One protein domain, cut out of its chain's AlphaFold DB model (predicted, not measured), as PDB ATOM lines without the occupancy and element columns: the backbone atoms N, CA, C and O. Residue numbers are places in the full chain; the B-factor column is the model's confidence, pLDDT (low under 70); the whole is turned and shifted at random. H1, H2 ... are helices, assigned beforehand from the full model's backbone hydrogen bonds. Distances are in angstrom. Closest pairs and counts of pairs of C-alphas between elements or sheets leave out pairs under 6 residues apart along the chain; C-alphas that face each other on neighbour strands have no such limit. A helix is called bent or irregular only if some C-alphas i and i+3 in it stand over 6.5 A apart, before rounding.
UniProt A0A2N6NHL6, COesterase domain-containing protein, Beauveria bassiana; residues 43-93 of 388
ATOM      1  N   SER A  43      84.874 175.664  -6.589       88.25
ATOM      2  CA  SER A  43      83.617 175.930  -7.284       88.25
ATOM      3  C   SER A  43      82.773 174.660  -7.371       88.25
ATOM      4  O   SER A  43      83.310 173.547  -7.433       88.25
ATOM      5  N   LEU A  44      81.453 174.832  -7.456       91.25
ATOM      6  CA  LEU A  44      80.525 173.734  -7.725       91.25
ATOM      7  C   LEU A  44      80.911 172.955  -8.995       91.25
ATOM      8  O   LEU A  44      80.962 171.733  -8.977       91.25
ATOM      9  N   GLU A  45      81.336 173.649 -10.054       91.25
ATOM     10  CA  GLU A  45      81.799 173.031 -11.306       91.25
ATOM     11  C   GLU A  45      82.989 172.068 -11.101       91.25
ATOM     12  O   GLU A  45      83.044 170.980 -11.681       91.25
ATOM     13  N   LYS A  46      83.960 172.441 -10.255       88.19
ATOM     14  CA  LYS A  46      85.097 171.571  -9.906       88.19
ATOM     15  C   LYS A  46      84.647 170.368  -9.080       88.19
ATOM     16  O   LYS A  46      85.152 169.263  -9.294       88.19
ATOM     17  N   ALA A  47      83.707 170.569  -8.157       90.06
ATOM     18  CA  ALA A  47      83.118 169.484  -7.380       90.06
ATOM     19  C   ALA A  47      82.341 168.501  -8.276       90.06
ATOM     20  O   ALA A  47      82.537 167.293  -8.155       90.06
ATOM     21  N   ASP A  48      81.573 168.997  -9.248       91.00
ATOM     22  CA  ASP A  48      80.840 168.184 -10.227       91.00
ATOM     23  C   ASP A  48      81.773 167.369 -11.132       91.00
ATOM     24  O   ASP A  48      81.488 166.209 -11.462       91.00
ATOM     25  N   ARG A  49      82.936 167.924 -11.499       90.44
ATOM     26  CA  ARG A  49      83.980 167.157 -12.198       90.44
ATOM     27  C   ARG A  49      84.516 166.015 -11.345       90.44
ATOM     28  O   ARG A  49      84.639 164.896 -11.846       90.44
ATOM     29  N   ARG A  50      84.805 166.264 -10.062       89.38
ATOM     30  CA  ARG A  50      85.219 165.209  -9.123       89.38
ATOM     31  C   ARG A  50      84.124 164.147  -8.982       89.38
ATOM     32  O   ARG A  50      84.401 162.964  -9.160       89.38
ATOM     33  N   TRP A  51      82.872 164.553  -8.790       91.00
ATOM     34  CA  TRP A  51      81.723 163.645  -8.755       91.00
ATOM     35  C   TRP A  51      81.621 162.766 -10.010       91.00
ATOM     36  O   TRP A  51      81.464 161.546  -9.917       91.00
ATOM     37  N   THR A  52      81.788 163.363 -11.191       90.75
ATOM     38  CA  THR A  52      81.775 162.647 -12.475       90.75
ATOM     39  C   THR A  52      82.923 161.643 -12.580       90.75
ATOM     40  O   THR A  52      82.709 160.517 -13.028       90.75
ATOM     41  N   ASN A  53      84.130 162.012 -12.139       90.88
ATOM     42  CA  ASN A  53      85.286 161.115 -12.135       90.88
ATOM     43  C   ASN A  53      85.083 159.923 -11.189       90.88
ATOM     44  O   ASN A  53      85.398 158.799 -11.572       90.88
ATOM     45  N   LEU A  54      84.490 160.138 -10.012       91.69
ATOM     46  CA  LEU A  54      84.131 159.056  -9.090       91.69
ATOM     47  C   LEU A  54      83.089 158.110  -9.693       91.69
ATOM     48  O   LEU A  54      83.241 156.893  -9.609       91.69
ATOM     49  N   CYS A  55      82.053 158.654 -10.339       92.75
ATOM     50  CA  CYS A  55      81.060 157.837 -11.039       92.75
ATOM     51  C   CYS A  55      81.702 157.016 -12.168       92.75
ATOM     52  O   CYS A  55      81.389 155.840 -12.323       92.75
ATOM     53  N   ARG A  56      82.634 157.610 -12.927       91.75
ATOM     54  CA  ARG A  56      83.371 156.911 -13.990       91.75
ATOM     55  C   ARG A  56      84.285 155.817 -13.434       91.75
ATOM     56  O   ARG A  56      84.330 154.745 -14.021       91.75
ATOM     57  N   PHE A  57      84.980 156.066 -12.323       92.88
ATOM     58  CA  PHE A  57      85.862 155.087 -11.676       92.88
ATOM     59  C   PHE A  57      85.115 153.798 -11.310       92.88
ATOM     60  O   PHE A  57      85.624 152.701 -11.510       92.88
ATOM     61  N   TRP A  58      83.880 153.937 -10.828       92.88
ATOM     62  CA  TRP A  58      83.016 152.809 -10.475       92.88
ATOM     63  C   TRP A  58      82.122 152.323 -11.622       92.88
ATOM     64  O   TRP A  58      81.228 151.513 -11.381       92.88
ATOM     65  N   SER A  59      82.341 152.811 -12.849       92.56
ATOM     66  CA  SER A  59      81.531 152.489 -14.030       92.56
ATOM     67  C   SER A  59      80.026 152.619 -13.771       92.56
ATOM     68  O   SER A  59      79.234 151.752 -14.131       92.56
ATOM     69  N   VAL A  60      79.617 153.693 -13.094       90.69
ATOM     70  CA  VAL A  60      78.210 153.930 -12.769       90.69
ATOM     71  C   VAL A  60      77.465 154.368 -14.031       90.69
ATOM     72  O   VAL A  60      77.570 155.517 -14.453       90.69
ATOM     73  N   GLU A  61      76.677 153.463 -14.609       85.69
ATOM     74  CA  GLU A  61      75.918 153.681 -15.856       85.69
ATOM     75  C   GLU A  61      74.577 154.414 -15.656       85.69
ATOM     76  O   GLU A  61      73.807 154.585 -16.593       85.69
ATOM     77  N   ALA A  62      74.256 154.845 -14.434       85.44
ATOM     78  CA  ALA A  62      72.960 155.443 -14.136       85.44
ATOM     79  C   ALA A  62      72.794 156.855 -14.738       85.44
ATOM     80  O   ALA A  62      73.651 157.728 -14.568       85.44
ATOM     81  N   ASP A  63      71.638 157.109 -15.359       84.06
ATOM     82  CA  ASP A  63      71.353 158.376 -16.051       84.06
ATOM     83  C   ASP A  63      70.994 159.537 -15.111       84.06
ATOM     84  O   ASP A  63      71.232 160.698 -15.443       84.06
ATOM     85  N   SER A  64      70.454 159.255 -13.919       92.19
ATOM     86  CA  SER A  64      70.046 160.293 -12.961       92.19
ATOM     87  C   SER A  64      71.034 160.454 -11.795       92.19
ATOM     88  O   SER A  64      71.579 159.455 -11.311       92.19
ATOM     89  N   PRO A  65      71.237 161.682 -11.266       90.56
ATOM     90  CA  PRO A  65      72.079 161.909 -10.087       90.56
ATOM     91  C   PRO A  65      71.671 161.074  -8.865       90.56
ATOM     92  O   PRO A  65      72.534 160.538  -8.174       90.56
ATOM     93  N   ALA A  66      70.364 160.904  -8.633       94.25
ATOM     94  CA  ALA A  66      69.841 160.099  -7.530       94.25
ATOM     95  C   ALA A  66      70.237 158.620  -7.661       94.25
ATOM     96  O   ALA A  66      70.772 158.039  -6.722       94.25
ATOM     97  N   ALA A  67      70.075 158.035  -8.852       92.75
ATOM     98  CA  ALA A  67      70.450 156.643  -9.088       92.75
ATOM     99  C   ALA A  67      71.973 156.420  -9.010       92.75
ATOM    100  O   ALA A  67      72.413 155.384  -8.505       92.75
ATOM    101  N   ARG A  68      72.787 157.400  -9.443       93.62
ATOM    102  CA  ARG A  68      74.250 157.368  -9.244       93.62
ATOM    103  C   ARG A  68      74.611 157.354  -7.760       93.62
ATOM    104  O   ARG A  68      75.427 156.540  -7.330       93.62
ATOM    105  N   LEU A  69      73.968 158.212  -6.968       94.19
ATOM    106  CA  LEU A  69      74.170 158.272  -5.524       94.19
ATOM    107  C   LEU A  69      73.738 156.972  -4.829       94.19
ATOM    108  O   LEU A  69      74.463 156.468  -3.975       94.19
ATOM    109  N   ASP A  70      72.606 156.388  -5.221       94.31
ATOM    110  CA  ASP A  70      72.123 155.121  -4.658       94.31
ATOM    111  C   ASP A  70      73.018 153.932  -5.016       94.31
ATOM    112  O   ASP A  70      73.132 152.974  -4.247       94.31
ATOM    113  N   PHE A  71      73.694 153.967  -6.167       93.50
ATOM    114  CA  PHE A  71      74.779 153.030  -6.448       93.50
ATOM    115  C   PHE A  71      75.939 153.216  -5.465       93.50
ATOM    116  O   PHE A  71      76.314 152.263  -4.785       93.50
ATOM    117  N   LEU A  72      76.463 154.438  -5.335       92.44
ATOM    118  CA  LEU A  72      77.617 154.718  -4.471       92.44
ATOM    119  C   LEU A  72      77.338 154.401  -2.992       92.44
ATOM    120  O   LEU A  72      78.208 153.864  -2.316       92.44
ATOM    121  N   ARG A  73      76.111 154.627  -2.502       94.00
ATOM    122  CA  ARG A  73      75.677 154.265  -1.133       94.00
ATOM    123  C   ARG A  73      75.733 152.767  -0.829       94.00
ATOM    124  O   ARG A  73      75.785 152.393   0.338       94.00
ATOM    125  N   ARG A  74      75.680 151.908  -1.853       94.38
ATOM    126  CA  ARG A  74      75.768 150.445  -1.700       94.38
ATOM    127  C   ARG A  74      77.209 149.942  -1.663       94.38
ATOM    128  O   ARG A  74      77.430 148.784  -1.315       94.38
ATOM    129  N   LEU A  75      78.185 150.781  -2.018       93.06
ATOM    130  CA  LEU A  75      79.591 150.412  -1.943       93.06
ATOM    131  C   LEU A  75      80.048 150.352  -0.477       93.06
ATOM    132  O   LEU A  75      79.700 151.227   0.317       93.06
ATOM    133  N   PRO A  76      80.876 149.363  -0.100       93.88
ATOM    134  CA  PRO A  76      81.523 149.360   1.205       93.88
ATOM    135  C   PRO A  76      82.365 150.624   1.412       93.88
ATOM    136  O   PRO A  76      83.103 151.032   0.514       93.88
ATOM    137  N   ALA A  77      82.345 151.194   2.619       91.62
ATOM    138  CA  ALA A  77      83.113 152.402   2.938       91.62
ATOM    139  C   ALA A  77      84.616 152.258   2.632       91.62
ATOM    140  O   ALA A  77      85.224 153.180   2.096       91.62
ATOM    141  N   LYS A  78      85.207 151.076   2.876       91.69
ATOM    142  CA  LYS A  78      86.609 150.777   2.524       91.69
ATOM    143  C   LYS A  78      86.892 150.969   1.031       91.69
ATOM    144  O   LYS A  78      87.967 151.434   0.676       91.69
ATOM    145  N   ASN A  79      85.938 150.628   0.166       91.06
ATOM    146  CA  ASN A  79      86.097 150.773  -1.278       91.06
ATOM    147  C   ASN A  79      86.037 152.250  -1.680       91.06
ATOM    148  O   ASN A  79      86.859 152.695  -2.475       91.06
ATOM    149  N   ILE A  80      85.119 153.014  -1.080       87.69
ATOM    150  CA  ILE A  80      85.026 154.465  -1.289       87.69
ATOM    151  C   ILE A  80      86.314 155.157  -0.817       87.69
ATOM    152  O   ILE A  80      86.844 156.007  -1.518       87.69
ATOM    153  N   LEU A  81      86.868 154.767   0.333       86.44
ATOM    154  CA  LEU A  81      88.152 155.301   0.799       86.44
ATOM    155  C   LEU A  81      89.318 154.873  -0.104       86.44
ATOM    156  O   LEU A  81      90.200 155.675  -0.383       86.44
ATOM    157  N   GLY A  82      89.308 153.636  -0.606       86.38
ATOM    158  CA  GLY A  82      90.332 153.142  -1.528       86.38
ATOM    159  C   GLY A  82      90.388 153.926  -2.841       86.38
ATOM    160  O   GLY A  82      91.476 154.249  -3.310       86.38
ATOM    161  N   CYS A  83      89.238 154.307  -3.413       87.94
ATOM    162  CA  CYS A  83      89.231 155.043  -4.680       87.94
ATOM    163  C   CYS A  83      89.728 156.489  -4.555       87.94
ATOM    164  O   CYS A  83      90.149 157.064  -5.550       87.94
ATOM    165  N   VAL A  84      89.703 157.084  -3.359       83.88
ATOM    166  CA  VAL A  84      90.243 158.435  -3.115       83.88
ATOM    167  C   VAL A  84      91.739 158.488  -3.435       83.88
ATOM    168  O   VAL A  84      92.184 159.438  -4.074       83.88
ATOM    169  N   ALA A  85      92.496 157.447  -3.072       79.88
ATOM    170  CA  ALA A  85      93.917 157.343  -3.399       79.88
ATOM    171  C   ALA A  85      94.150 157.195  -4.914       79.88
ATOM    172  O   ALA A  85      94.964 157.920  -5.479       79.88
ATOM    173  N   GLU A  86      93.385 156.321  -5.574       85.81
ATOM    174  CA  GLU A  86      93.459 156.083  -7.029       85.81
ATOM    175  C   GLU A  86      93.051 157.312  -7.858       85.81
ATOM    176  O   GLU A  86      93.550 157.542  -8.956       85.81
ATOM    177  N   LEU A  87      92.132 158.125  -7.332       86.25
ATOM    178  CA  LEU A  87      91.702 159.383  -7.943       86.25
ATOM    179  C   LEU A  87      92.612 160.565  -7.577       86.25
ATOM    180  O   LEU A  87      92.334 161.687  -8.008       86.25
ATOM    181  N   HIS A  88      93.665 160.330  -6.787       80.31
ATOM    182  CA  HIS A  88      94.581 161.348  -6.265       80.31
ATOM    183  C   HIS A  88      93.862 162.484  -5.515       80.31
ATOM    184  O   HIS A  88      94.234 163.655  -5.575       80.31
ATOM    185  N   TRP A  89      92.791 162.150  -4.794       81.81
ATOM    186  CA  TRP A  89      92.044 163.108  -3.984       81.81
ATOM    187  C   TRP A  89      92.668 163.227  -2.601       81.81
ATOM    188  O   TRP A  89      92.343 162.483  -1.687       81.81
ATOM    189  N   ALA A  90      93.549 164.201  -2.424       72.12
ATOM    190  CA  ALA A  90      94.179 164.423  -1.127       72.12
ATOM    191  C   ALA A  90      93.252 165.112  -0.103       72.12
ATOM    192  O   ALA A  90      93.375 164.871   1.093       72.12
ATOM    193  N   LEU A  91      92.309 165.950  -0.556       76.00
ATOM    194  CA  LEU A  91      91.394 166.703   0.310       76.00
ATOM    195  C   LEU A  91      89.989 166.820  -0.293       76.00
ATOM    196  O   LEU A  91      89.833 167.047  -1.498       76.00
ATOM    197  N   PHE A  92      88.970 166.765   0.567       80.06
ATOM    198  CA  PHE A  92      87.596 167.161   0.256       80.06
ATOM    199  C   PHE A  92      87.380 168.597   0.735       80.06
ATOM    200  O   PHE A  92      87.187 168.841   1.925       80.06
ATOM    201  N   THR A  93      87.484 169.554  -0.182       81.44
ATOM    202  CA  THR A  93      87.385 170.978   0.146       81.44
ATOM    203  C   THR A  93      85.935 171.453   0.182       81.44
ATOM    204  O   THR A  93      85.041 170.857  -0.419       81.44
TER     205      THR A  93
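Overview. This is residues 43 to 93 of the 388 residues of the protein "COesterase domain-containing protein" of Beauveria bassiana (UniProt A0A2N6NHL6). Look first for the longest helix, H1; the two shorter helices, H2 and H3, come near its later part, around Cys 55 and Phe 57, and the three helix centres make a triangle with few contacts between the helices. After H3 the tail of residues 87 to 93 folds back toward the place where H1 begins, bringing the two printed ends near each other. The printed part has 51 residues with three named helices, in the order H1, H2, H3, and no named strand; the class is all helix. The whole is compact, with a radius of gyration of the C-alphas of 10.9 A, and spans 26 by 26 by 15 A.

Arrangement. Start from H1, residues 44 to 57, and look near its Cys 55 for H2, residues 65 to 72. These two helices are close but not clearly touching; their closest C-alphas, those of Cys 55 and Arg 68, are 7.1 A apart. They run the same way at a steep tilt of 48 degrees, with centres 12.9 A apart. Now look near Phe 57 for H3, residues 77 to 86. H1 and H3 are close but not clearly touching; the C-alphas of Phe 57 and Cys 83, the closest pair, are 7.8 A apart. Their lines stand about perpendicular, at 75 degrees, with centres 14.6 A apart. H2 and H3 are apart, but only just, with their closest C-alphas 8.1 A apart. In the backbones of H1 and H2 every O i to N i+4 pair is within hydrogen-bond range. In H3 this holds for 3 of 6 such pairs, while 6 of 7 O i to N i+3 pairs are within range.

Along the chain. Find C-alpha 44 at (80.525, 173.734, -7.725); from there H1 runs 19.8 A to C-alpha 57 at (85.862, 155.087, -11.676). H2 begins at C-alpha 65 and ends at C-alpha 72, 10.7 A away. H3 runs 14.8 A from C-alpha 77 to C-alpha 86, which you find at (93.459, 156.083, -7.029). None of the three helices is bent or irregular.

Size, cuts and confidence. Go to Ser 43 and Pro 76 for the two C-alphas farthest apart, at 28.0 A. The C-alphas of Ser 43 and Thr 93, the first and last printed residues, are 9.7 A apart. The outline is rounded, but only just, with its spans of 26 by 26 by 15 A. The printed part has no cut. The link from H1 to H2, of 7 residues, is short, and that from H2 to H3, of 4 residues, is tight; neither is long. In the B-factor column of this predicted model the mean pLDDT of the printed part is 88.9, and no printed residue is under 70.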